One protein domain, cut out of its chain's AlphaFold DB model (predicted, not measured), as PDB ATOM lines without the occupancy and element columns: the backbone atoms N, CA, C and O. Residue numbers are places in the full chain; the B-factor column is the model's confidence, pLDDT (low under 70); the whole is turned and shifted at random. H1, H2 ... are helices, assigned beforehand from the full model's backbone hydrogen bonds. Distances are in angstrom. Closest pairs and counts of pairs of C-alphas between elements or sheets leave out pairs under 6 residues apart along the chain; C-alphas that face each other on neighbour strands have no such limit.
ATOM      1  N   ILE A  97     124.464 -52.613  12.303       90.31
ATOM      2  CA  ILE A  97     125.697 -53.236  12.801       90.31
ATOM      3  C   ILE A  97     126.068 -52.762  14.212       90.31
ATOM      4  O   ILE A  97     126.536 -53.549  15.027       90.31
ATOM      5  N   ARG A  98     125.776 -51.495  14.538       89.19
ATOM      6  CA  ARG A  98     126.010 -50.927  15.873       89.19
ATOM      7  C   ARG A  98     125.122 -51.558  16.934       89.19
ATOM      8  O   ARG A  98     125.589 -51.811  18.037       89.19
ATOM      9  N   GLU A  99     123.857 -51.812  16.615       90.00
ATOM     10  CA  GLU A  99     122.943 -52.501  17.530       90.00
ATOM     11  C   GLU A  99     123.377 -53.946  17.752       90.00
ATOM     12  O   GLU A  99     123.369 -54.406  18.886       90.00
ATOM     13  N   ARG A 100     123.847 -54.632  16.705       92.06
ATOM     14  CA  ARG A 100     124.404 -55.985  16.835       92.06
ATOM     15  C   ARG A 100     125.634 -56.006  17.747       92.06
ATOM     16  O   ARG A 100     125.683 -56.802  18.675       92.06
ATOM     17  N   ILE A 101     126.579 -55.082  17.556       92.88
ATOM     18  CA  ILE A 101     127.774 -54.953  18.413       92.88
ATOM     19  C   ILE A 101     127.395 -54.610  19.865       92.88
ATOM     20  O   ILE A 101     128.013 -55.114  20.800       92.88
ATOM     21  N   ARG A 102     126.370 -53.776  20.080       91.56
ATOM     22  CA  ARG A 102     125.842 -53.488  21.424       91.56
ATOM     23  C   ARG A 102     125.184 -54.715  22.058       91.56
ATOM     24  O   ARG A 102     125.372 -54.965  23.243       91.56
ATOM     25  N   ASN A 103     124.412 -55.477  21.297       91.31
ATOM     26  CA  ASN A 103     123.775 -56.682  21.817       91.31
ATOM     27  C   ASN A 103     124.816 -57.748  22.182       91.31
ATOM     28  O   ASN A 103     124.610 -58.480  23.145       91.31
ATOM     29  N   GLU A 104     125.957 -57.786  21.485       92.75
ATOM     30  CA  GLU A 104     127.044 -58.710  21.814       92.75
ATOM     31  C   GLU A 104     127.637 -58.473  23.202       92.75
ATOM     32  O   GLU A 104     127.797 -59.438  23.940       92.75
ATOM     33  N   ILE A 105     127.907 -57.230  23.620       93.69
ATOM     34  CA  ILE A 105     128.411 -57.000  24.988       93.69
ATOM     35  C   ILE A 105     127.394 -57.429  26.048       93.69
ATOM     36  O   ILE A 105     127.789 -57.998  27.061       93.69
ATOM     37  N   VAL A 106     126.097 -57.218  25.811       92.62
ATOM     38  CA  VAL A 106     125.042 -57.663  26.735       92.62
ATOM     39  C   VAL A 106     125.001 -59.189  26.803       92.62
ATOM     40  O   VAL A 106     125.049 -59.746  27.896       92.62
ATOM     41  N   ARG A 107     124.997 -59.864  25.648       93.75
ATOM     42  CA  ARG A 107     125.003 -61.329  25.564       93.75
ATOM     43  C   ARG A 107     126.222 -61.928  26.261       93.75
ATOM     44  O   ARG A 107     126.073 -62.828  27.079       93.75
ATOM     45  N   VAL A 108     127.420 -61.424  25.958       95.56
ATOM     46  CA  VAL A 108     128.666 -61.924  26.555       95.56
ATOM     47  C   VAL A 108     128.681 -61.659  28.058       95.56
ATOM     48  O   VAL A 108     129.057 -62.545  28.813       95.56
ATOM     49  N   LYS A 109     128.199 -60.497  28.517       94.62
ATOM     50  CA  LYS A 109     128.061 -60.183  29.948       94.62
ATOM     51  C   LYS A 109     127.152 -61.172  30.681       94.62
ATOM     52  O   LYS A 109     127.481 -61.584  31.791       94.62
ATOM     53  N   GLU A 110     126.023 -61.549  30.082       93.44
ATOM     54  CA  GLU A 110     125.122 -62.568  30.638       93.44
ATOM     55  C   GLU A 110     125.771 -63.960  30.670       93.44
ATOM     56  O   GLU A 110     125.556 -64.712  31.617       93.44
ATOM     57  N   GLU A 111     126.585 -64.287  29.665       94.06
ATOM     58  CA  GLU A 111     127.275 -65.574  29.541       94.06
ATOM     59  C   GLU A 111     128.425 -65.730  30.552       94.06
ATOM     60  O   GLU A 111     128.533 -66.772  31.199       94.06
ATOM     61  N   VAL A 112     129.258 -64.697  30.724       95.06
ATOM     62  CA  VAL A 112     130.428 -64.734  31.627       95.06
ATOM     63  C   VAL A 112     130.104 -64.307  33.062       95.06
ATOM     64  O   VAL A 112     130.843 -64.622  33.993       95.06
ATOM     65  N   GLY A 113     128.985 -63.607  33.277       94.50
ATOM     66  CA  GLY A 113     128.514 -63.194  34.604       94.50
ATOM     67  C   GLY A 113     129.223 -61.970  35.200       94.50
ATOM     68  O   GLY A 113     128.994 -61.639  36.364       94.50
ATOM     69  N   HIS A 114     130.060 -61.279  34.429       93.69
ATOM     70  CA  HIS A 114     130.727 -60.031  34.810       93.69
ATOM     71  C   HIS A 114     130.833 -59.082  33.613       93.69
ATOM     72  O   HIS A 114     130.500 -59.453  32.489       93.69
ATOM     73  N   VAL A 115     131.265 -57.834  33.845       93.94
ATOM     74  CA  VAL A 115     131.597 -56.913  32.744       93.94
ATOM     75  C   VAL A 115     132.666 -57.591  31.884       93.94
ATOM     76  O   VAL A 115     133.701 -57.964  32.445       93.94
ATOM     77  N   PRO A 116     132.416 -57.822  30.581       95.81
ATOM     78  CA  PRO A 116     133.367 -58.534  29.742       95.81
ATOM     79  C   PRO A 116     134.721 -57.825  29.720       95.81
ATOM     80  O   PRO A 116     134.787 -56.600  29.792       95.81
ATOM     81  N   THR A 117     135.789 -58.604  29.613       96.31
ATOM     82  CA  THR A 117     137.112 -58.137  29.190       96.31
ATOM     83  C   THR A 117     137.213 -58.165  27.662       96.31
ATOM     84  O   THR A 117     136.342 -58.716  26.971       96.31
ATOM     85  N   ARG A 118     138.292 -57.618  27.090       96.50
ATOM     86  CA  ARG A 118     138.583 -57.808  25.660       96.50
ATOM     87  C   ARG A 118     138.758 -59.289  25.358       96.50
ATOM     88  O   ARG A 118     138.309 -59.729  24.308       96.50
ATOM     89  N   MET A 119     139.355 -60.065  26.259       95.62
ATOM     90  CA  MET A 119     139.497 -61.509  26.076       95.62
ATOM     91  C   MET A 119     138.167 -62.271  26.105       95.62
ATOM     92  O   MET A 119     137.970 -63.152  25.262       95.62
ATOM     93  N   ASP A 120     137.226 -61.905  26.977       96.69
ATOM     94  CA  ASP A 120     135.879 -62.499  26.981       96.69
ATOM     95  C   ASP A 120     135.141 -62.166  25.690       96.69
ATOM     96  O   ASP A 120     134.615 -63.050  25.011       96.69
ATOM     97  N   LEU A 121     135.161 -60.888  25.298       95.56
ATOM     98  CA  LEU A 121     134.518 -60.447  24.069       95.56
ATOM     99  C   LEU A 121     135.170 -61.104  22.848       95.56
ATOM    100  O   LEU A 121     134.470 -61.563  21.961       95.56
ATOM    101  N   PHE A 122     136.495 -61.227  22.807       95.38
ATOM    102  CA  PHE A 122     137.213 -61.900  21.722       95.38
ATOM    103  C   PHE A 122     136.870 -63.390  21.608       95.38
ATOM    104  O   PHE A 122     136.813 -63.920  20.496       95.38
ATOM    105  N   THR A 123     136.670 -64.054  22.746       93.31
ATOM    106  CA  THR A 123     136.385 -65.492  22.818       93.31
ATOM    107  C   THR A 123     134.933 -65.795  22.467       93.31
ATOM    108  O   THR A 123     134.665 -66.766  21.761       93.31
ATOM    109  N   CYS A 124     134.005 -64.969  22.949       93.56
ATOM    110  CA  CYS A 124     132.577 -65.236  22.842       93.56
ATOM    111  C   CYS A 124     131.905 -64.517  21.665       93.56
ATOM    112  O   CYS A 124     130.844 -64.975  21.245       93.56
ATOM    113  N   MET A 125     132.466 -63.421  21.131       93.06
ATOM    114  CA  MET A 125     131.842 -62.642  20.050       93.06
ATOM    115  C   MET A 125     131.620 -63.484  18.790       93.06
ATOM    116  O   MET A 125     132.490 -64.253  18.379       93.06
ATOM    117  N   GLN A 126     130.467 -63.292  18.142       91.25
ATOM    118  CA  GLN A 126     130.165 -63.938  16.861       91.25
ATOM    119  C   GLN A 126     131.236 -63.622  15.801       91.25
ATOM    120  O   GLN A 126     131.622 -62.466  15.615       91.25
ATOM    121  N   ASP A 127     131.692 -64.647  15.075       89.75
ATOM    122  CA  ASP A 127     132.815 -64.532  14.133       89.75
ATOM    123  C   ASP A 127     132.598 -63.472  13.045       89.75
ATOM    124  O   ASP A 127     133.518 -62.717  12.738       89.75
ATOM    125  N   ASP A 128     131.385 -63.361  12.500       90.06
ATOM    126  CA  ASP A 128     131.064 -62.383  11.457       90.06
ATOM    127  C   ASP A 128     131.102 -60.938  11.980       90.06
ATOM    128  O   ASP A 128     131.533 -60.026  11.269       90.06
ATOM    129  N   LEU A 129     130.700 -60.721  13.236       92.69
ATOM    130  CA  LEU A 129     130.815 -59.425  13.904       92.69
ATOM    131  C   LEU A 129     132.265 -59.089  14.238       92.69
ATOM    132  O   LEU A 129     132.685 -57.955  14.003       92.69
ATOM    133  N   TYR A 130     133.042 -60.060  14.725       92.56
ATOM    134  CA  TYR A 130     134.467 -59.863  14.983       92.56
ATOM    135  C   TYR A 130     135.216 -59.489  13.698       92.56
ATOM    136  O   TYR A 130     135.961 -58.507  13.675       92.56
ATOM    137  N   GLU A 131     134.995 -60.229  12.608       89.88
ATOM    138  CA  GLU A 131     135.604 -59.950  11.305       89.88
ATOM    139  C   GLU A 131     135.203 -58.575  10.763       89.88
ATOM    140  O   GLU A 131     136.063 -57.834  10.274       89.88
ATOM    141  N   TYR A 132     133.928 -58.193  10.908       91.38
ATOM    142  CA  TYR A 132     133.472 -56.847  10.571       91.38
ATOM    143  C   TYR A 132     134.228 -55.788  11.382       91.38
ATOM    144  O   TYR A 132     134.839 -54.892  10.797       91.38
ATOM    145  N   CYS A 133     134.241 -55.905  12.711       92.69
ATOM    146  CA  CYS A 133     134.897 -54.954  13.612       92.69
ATOM    147  C   CYS A 133     136.393 -54.823  13.310       92.69
ATOM    148  O   CYS A 133     136.934 -53.720  13.270       92.69
ATOM    149  N   TYR A 134     137.065 -55.938  13.021       87.12
ATOM    150  CA  TYR A 134     138.488 -55.950  12.697       87.12
ATOM    151  C   TYR A 134     138.822 -55.100  11.456       87.12
ATOM    152  O   TYR A 134     139.877 -54.468  11.402       87.12
ATOM    153  N   GLY A 135     137.917 -55.044  10.471       86.19
ATOM    154  CA  GLY A 135     138.051 -54.193   9.283       86.19
ATOM    155  C   GLY A 135     137.596 -52.737   9.466       86.19
ATOM    156  O   GLY A 135     137.917 -51.899   8.624       86.19
ATOM    157  N   HIS A 136     136.874 -52.419  10.545       90.69
ATOM    158  CA  HIS A 136     136.192 -51.136  10.742       90.69
ATOM    159  C   HIS A 136     136.566 -50.520  12.094       90.69
ATOM    160  O   HIS A 136     135.854 -50.660  13.081       90.69
ATOM    161  N   ALA A 137     137.691 -49.798  12.135       86.69
ATOM    162  CA  ALA A 137     138.279 -49.281  13.377       86.69
ATOM    163  C   ALA A 137     137.337 -48.412  14.233       86.69
ATOM    164  O   ALA A 137     137.487 -48.386  15.448       86.69
ATOM    165  N   LYS A 138     136.376 -47.705  13.624       87.88
ATOM    166  CA  LYS A 138     135.429 -46.839  14.346       87.88
ATOM    167  C   LYS A 138     134.355 -47.635  15.092       87.88
ATOM    168  O   LYS A 138     133.880 -47.194  16.129       87.88
ATOM    169  N   GLU A 139     133.953 -48.772  14.542       89.25
ATOM    170  CA  GLU A 139     132.972 -49.683  15.126       89.25
ATOM    171  C   GLU A 139     133.638 -50.801  15.943       89.25
ATOM    172  O   GLU A 139     132.942 -51.636  16.513       89.25
ATOM    173  N   ASN A 140     134.971 -50.839  15.999       93.06
ATOM    174  CA  ASN A 140     135.723 -51.899  16.647       93.06
ATOM    175  C   ASN A 140     135.722 -51.721  18.175       93.06
ATOM    176  O   ASN A 140     136.415 -50.826  18.657       93.06
ATOM    177  N   PRO A 141     135.040 -52.585  18.951       94.25
ATOM    178  CA  PRO A 141     134.993 -52.434  20.402       94.25
ATOM    179  C   PRO A 141     136.370 -52.619  21.044       94.25
ATOM    180  O   PRO A 141     136.635 -52.038  22.084       94.25
ATOM    181  N   PHE A 142     137.276 -53.375  20.418       94.31
ATOM    182  CA  PHE A 142     138.630 -53.611  20.924       94.31
ATOM    183  C   PHE A 142     139.582 -52.420  20.710       94.31
ATOM    184  O   PHE A 142     140.738 -52.472  21.135       94.31
ATOM    185  N   CYS A 143     139.120 -51.374  20.022       91.06
ATOM    186  CA  CYS A 143     139.796 -50.092  19.906       91.06
ATOM    187  C   CYS A 143     139.021 -49.071  20.741       91.06
ATOM    188  O   CYS A 143     137.867 -48.790  20.442       91.06
ATOM    189  N   ASN A 144     139.666 -48.480  21.743       93.06
ATOM    190  CA  ASN A 144     139.040 -47.608  22.730       93.06
ATOM    191  C   ASN A 144     138.016 -48.333  23.627       93.06
ATOM    192  O   ASN A 144     136.855 -47.930  23.740       93.06
ATOM    193  N   TYR A 145     138.438 -49.432  24.258       96.19
ATOM    194  CA  TYR A 145     137.522 -50.327  24.974       96.19
ATOM    195  C   TYR A 145     136.834 -49.666  26.173       96.19
ATOM    196  O   TYR A 145     135.658 -49.918  26.418       96.19
ATOM    197  N   LEU A 146     137.526 -48.790  26.910       96.38
ATOM    198  CA  LEU A 146     136.914 -48.078  28.037       96.38
ATOM    199  C   LEU A 146     135.799 -47.133  27.567       96.38
ATOM    200  O   LEU A 146     134.735 -47.104  28.184       96.38
ATOM    201  N   ALA A 147     135.981 -46.440  26.435       95.31
ATOM    202  CA  ALA A 147     134.903 -45.659  25.828       95.31
ATOM    203  C   ALA A 147     133.745 -46.555  25.371       95.31
ATOM    204  O   ALA A 147     132.583 -46.227  25.600       95.31
ATOM    205  N   TYR A 148     134.045 -47.719  24.787       95.31
ATOM    206  CA  TYR A 148     133.023 -48.699  24.423       95.31
ATOM    207  C   TYR A 148     132.220 -49.182  25.644       95.31
ATOM    208  O   TYR A 148     130.989 -49.234  25.594       95.31
ATOM    209  N   LEU A 149     132.877 -49.484  26.767       95.56
ATOM    210  CA  LEU A 149     132.199 -49.827  28.018       95.56
ATOM    211  C   LEU A 149     131.360 -48.653  28.548       95.56
ATOM    212  O   LEU A 149     130.229 -48.872  28.990       95.56
ATOM    213  N   HIS A 150     131.874 -47.423  28.471       95.31
ATOM    214  CA  HIS A 150     131.175 -46.209  28.903       95.31
ATOM    215  C   HIS A 150     129.878 -45.996  28.107       95.31
ATOM    216  O   HIS A 150     128.801 -45.836  28.684       95.31
ATOM    217  N   GLU A 151     129.960 -46.063  26.774       93.44
ATOM    218  CA  GLU A 151     128.821 -45.911  25.858       93.44
ATOM    219  C   GLU A 151     127.723 -46.957  26.082       93.44
ATOM    220  O   GLU A 151     126.553 -46.702  25.788       93.44
ATOM    221  N   ASN A 152     128.086 -48.128  26.610       92.56
ATOM    222  CA  ASN A 152     127.164 -49.224  26.902       92.56
ATOM    223  C   ASN A 152     126.836 -49.355  28.398       92.56
ATOM    224  O   ASN A 152     126.300 -50.382  28.818       92.56
ATOM    225  N   HIS A 153     127.134 -48.328  29.203       93.12
ATOM    226  CA  HIS A 153     126.840 -48.278  30.640       93.12
ATOM    227  C   HIS A 153     127.370 -49.498  31.414       93.12
ATOM    228  O   HIS A 153     126.711 -50.028  32.311       93.12
ATOM    229  N   CYS A 154     128.554 -49.974  31.027       93.94
ATOM    230  CA  CYS A 154     129.196 -51.156  31.594       93.94
ATOM    231  C   CYS A 154     130.460 -50.851  32.407       93.94
ATOM    232  O   CYS A 154     130.982 -51.783  33.007       93.94
ATOM    233  N   LEU A 155     130.925 -49.598  32.471       95.00
ATOM    234  CA  LEU A 155     132.056 -49.237  33.328       95.00
ATOM    235  C   LEU A 155     131.722 -49.395  34.813       95.00
ATOM    236  O   LEU A 155     130.654 -48.995  35.284       95.00
ATOM    237  N   THR A 156     132.675 -49.941  35.558       93.62
ATOM    238  CA  THR A 156     132.676 -49.874  37.021       93.62
ATOM    239  C   THR A 156     133.085 -48.475  37.509       93.62
ATOM    240  O   THR A 156     133.766 -47.743  36.787       93.62
TER     241      THR A 156
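Overview. This is residues 97 to 156 of the 313 residues of an uncharacterized protein of Stecheria intestinalis (UniProt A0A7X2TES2). What does the model look like? Three short helices lie over one side of a longer helix, H1: H2 stands about perpendicular to it and packs on it with the end at Cys 124, H3 comes close to it at Ile 101, and H4 lies near it, apart from H3. What is it made of? The printed part has 60 residues with four named helices, in the order H1, H2, H3, H4, and no named strand, and its class is all helix. How large is it? It is compact, with a radius of gyration of the C-alphas of 10.3 A and spans of 28 by 20 by 19 A.

Arrangement. What touches H1, residues 97 to 112? H2, residues 118 to 124, touches it at 88 degrees, about perpendicular; the closest C-alphas, of Val 108 and Cys 124, are 6.3 A apart. Where is H3, residues 127 to 135? It is close to H1 but not clearly touching, at a steep tilt of 55 degrees, opposite ways; the closest C-alphas, of Ile 101 and Leu 129, are 7.0 A apart. And H4, residues 145 to 151? H4 and H1 are near each other. H4 is close to H2 but not clearly touching, the closest C-alphas being those of Arg 118 and Tyr 145, 7.6 A apart. Do the backbones bear out the helices? Every O i to N i+4 pair is within hydrogen-bond range in H2, H3 and H4, and 11 of 12 are in H1.

Along the chain. Where does H1 run? From C-alpha 97 at (125.697, -53.236, 12.801) to C-alpha 112, over 22.6 A. How long are the others? H2 measures 10.0 A, H3 12.6 A and H4 9.8 A, ending with C-alpha 151 at (128.821, -45.911, 25.858).

Size, cuts and confidence. Which C-alphas are farthest apart? Those of Gly 135 and Thr 156, at 28.6 A. Is it continuous? The printed part has no cut; the links H1 to H2 and H2 to H3 are tight, and H3 to H4 is short. Is confidence low anywhere? No printed residue is under 70, and the mean pLDDT of the printed part is 92.9.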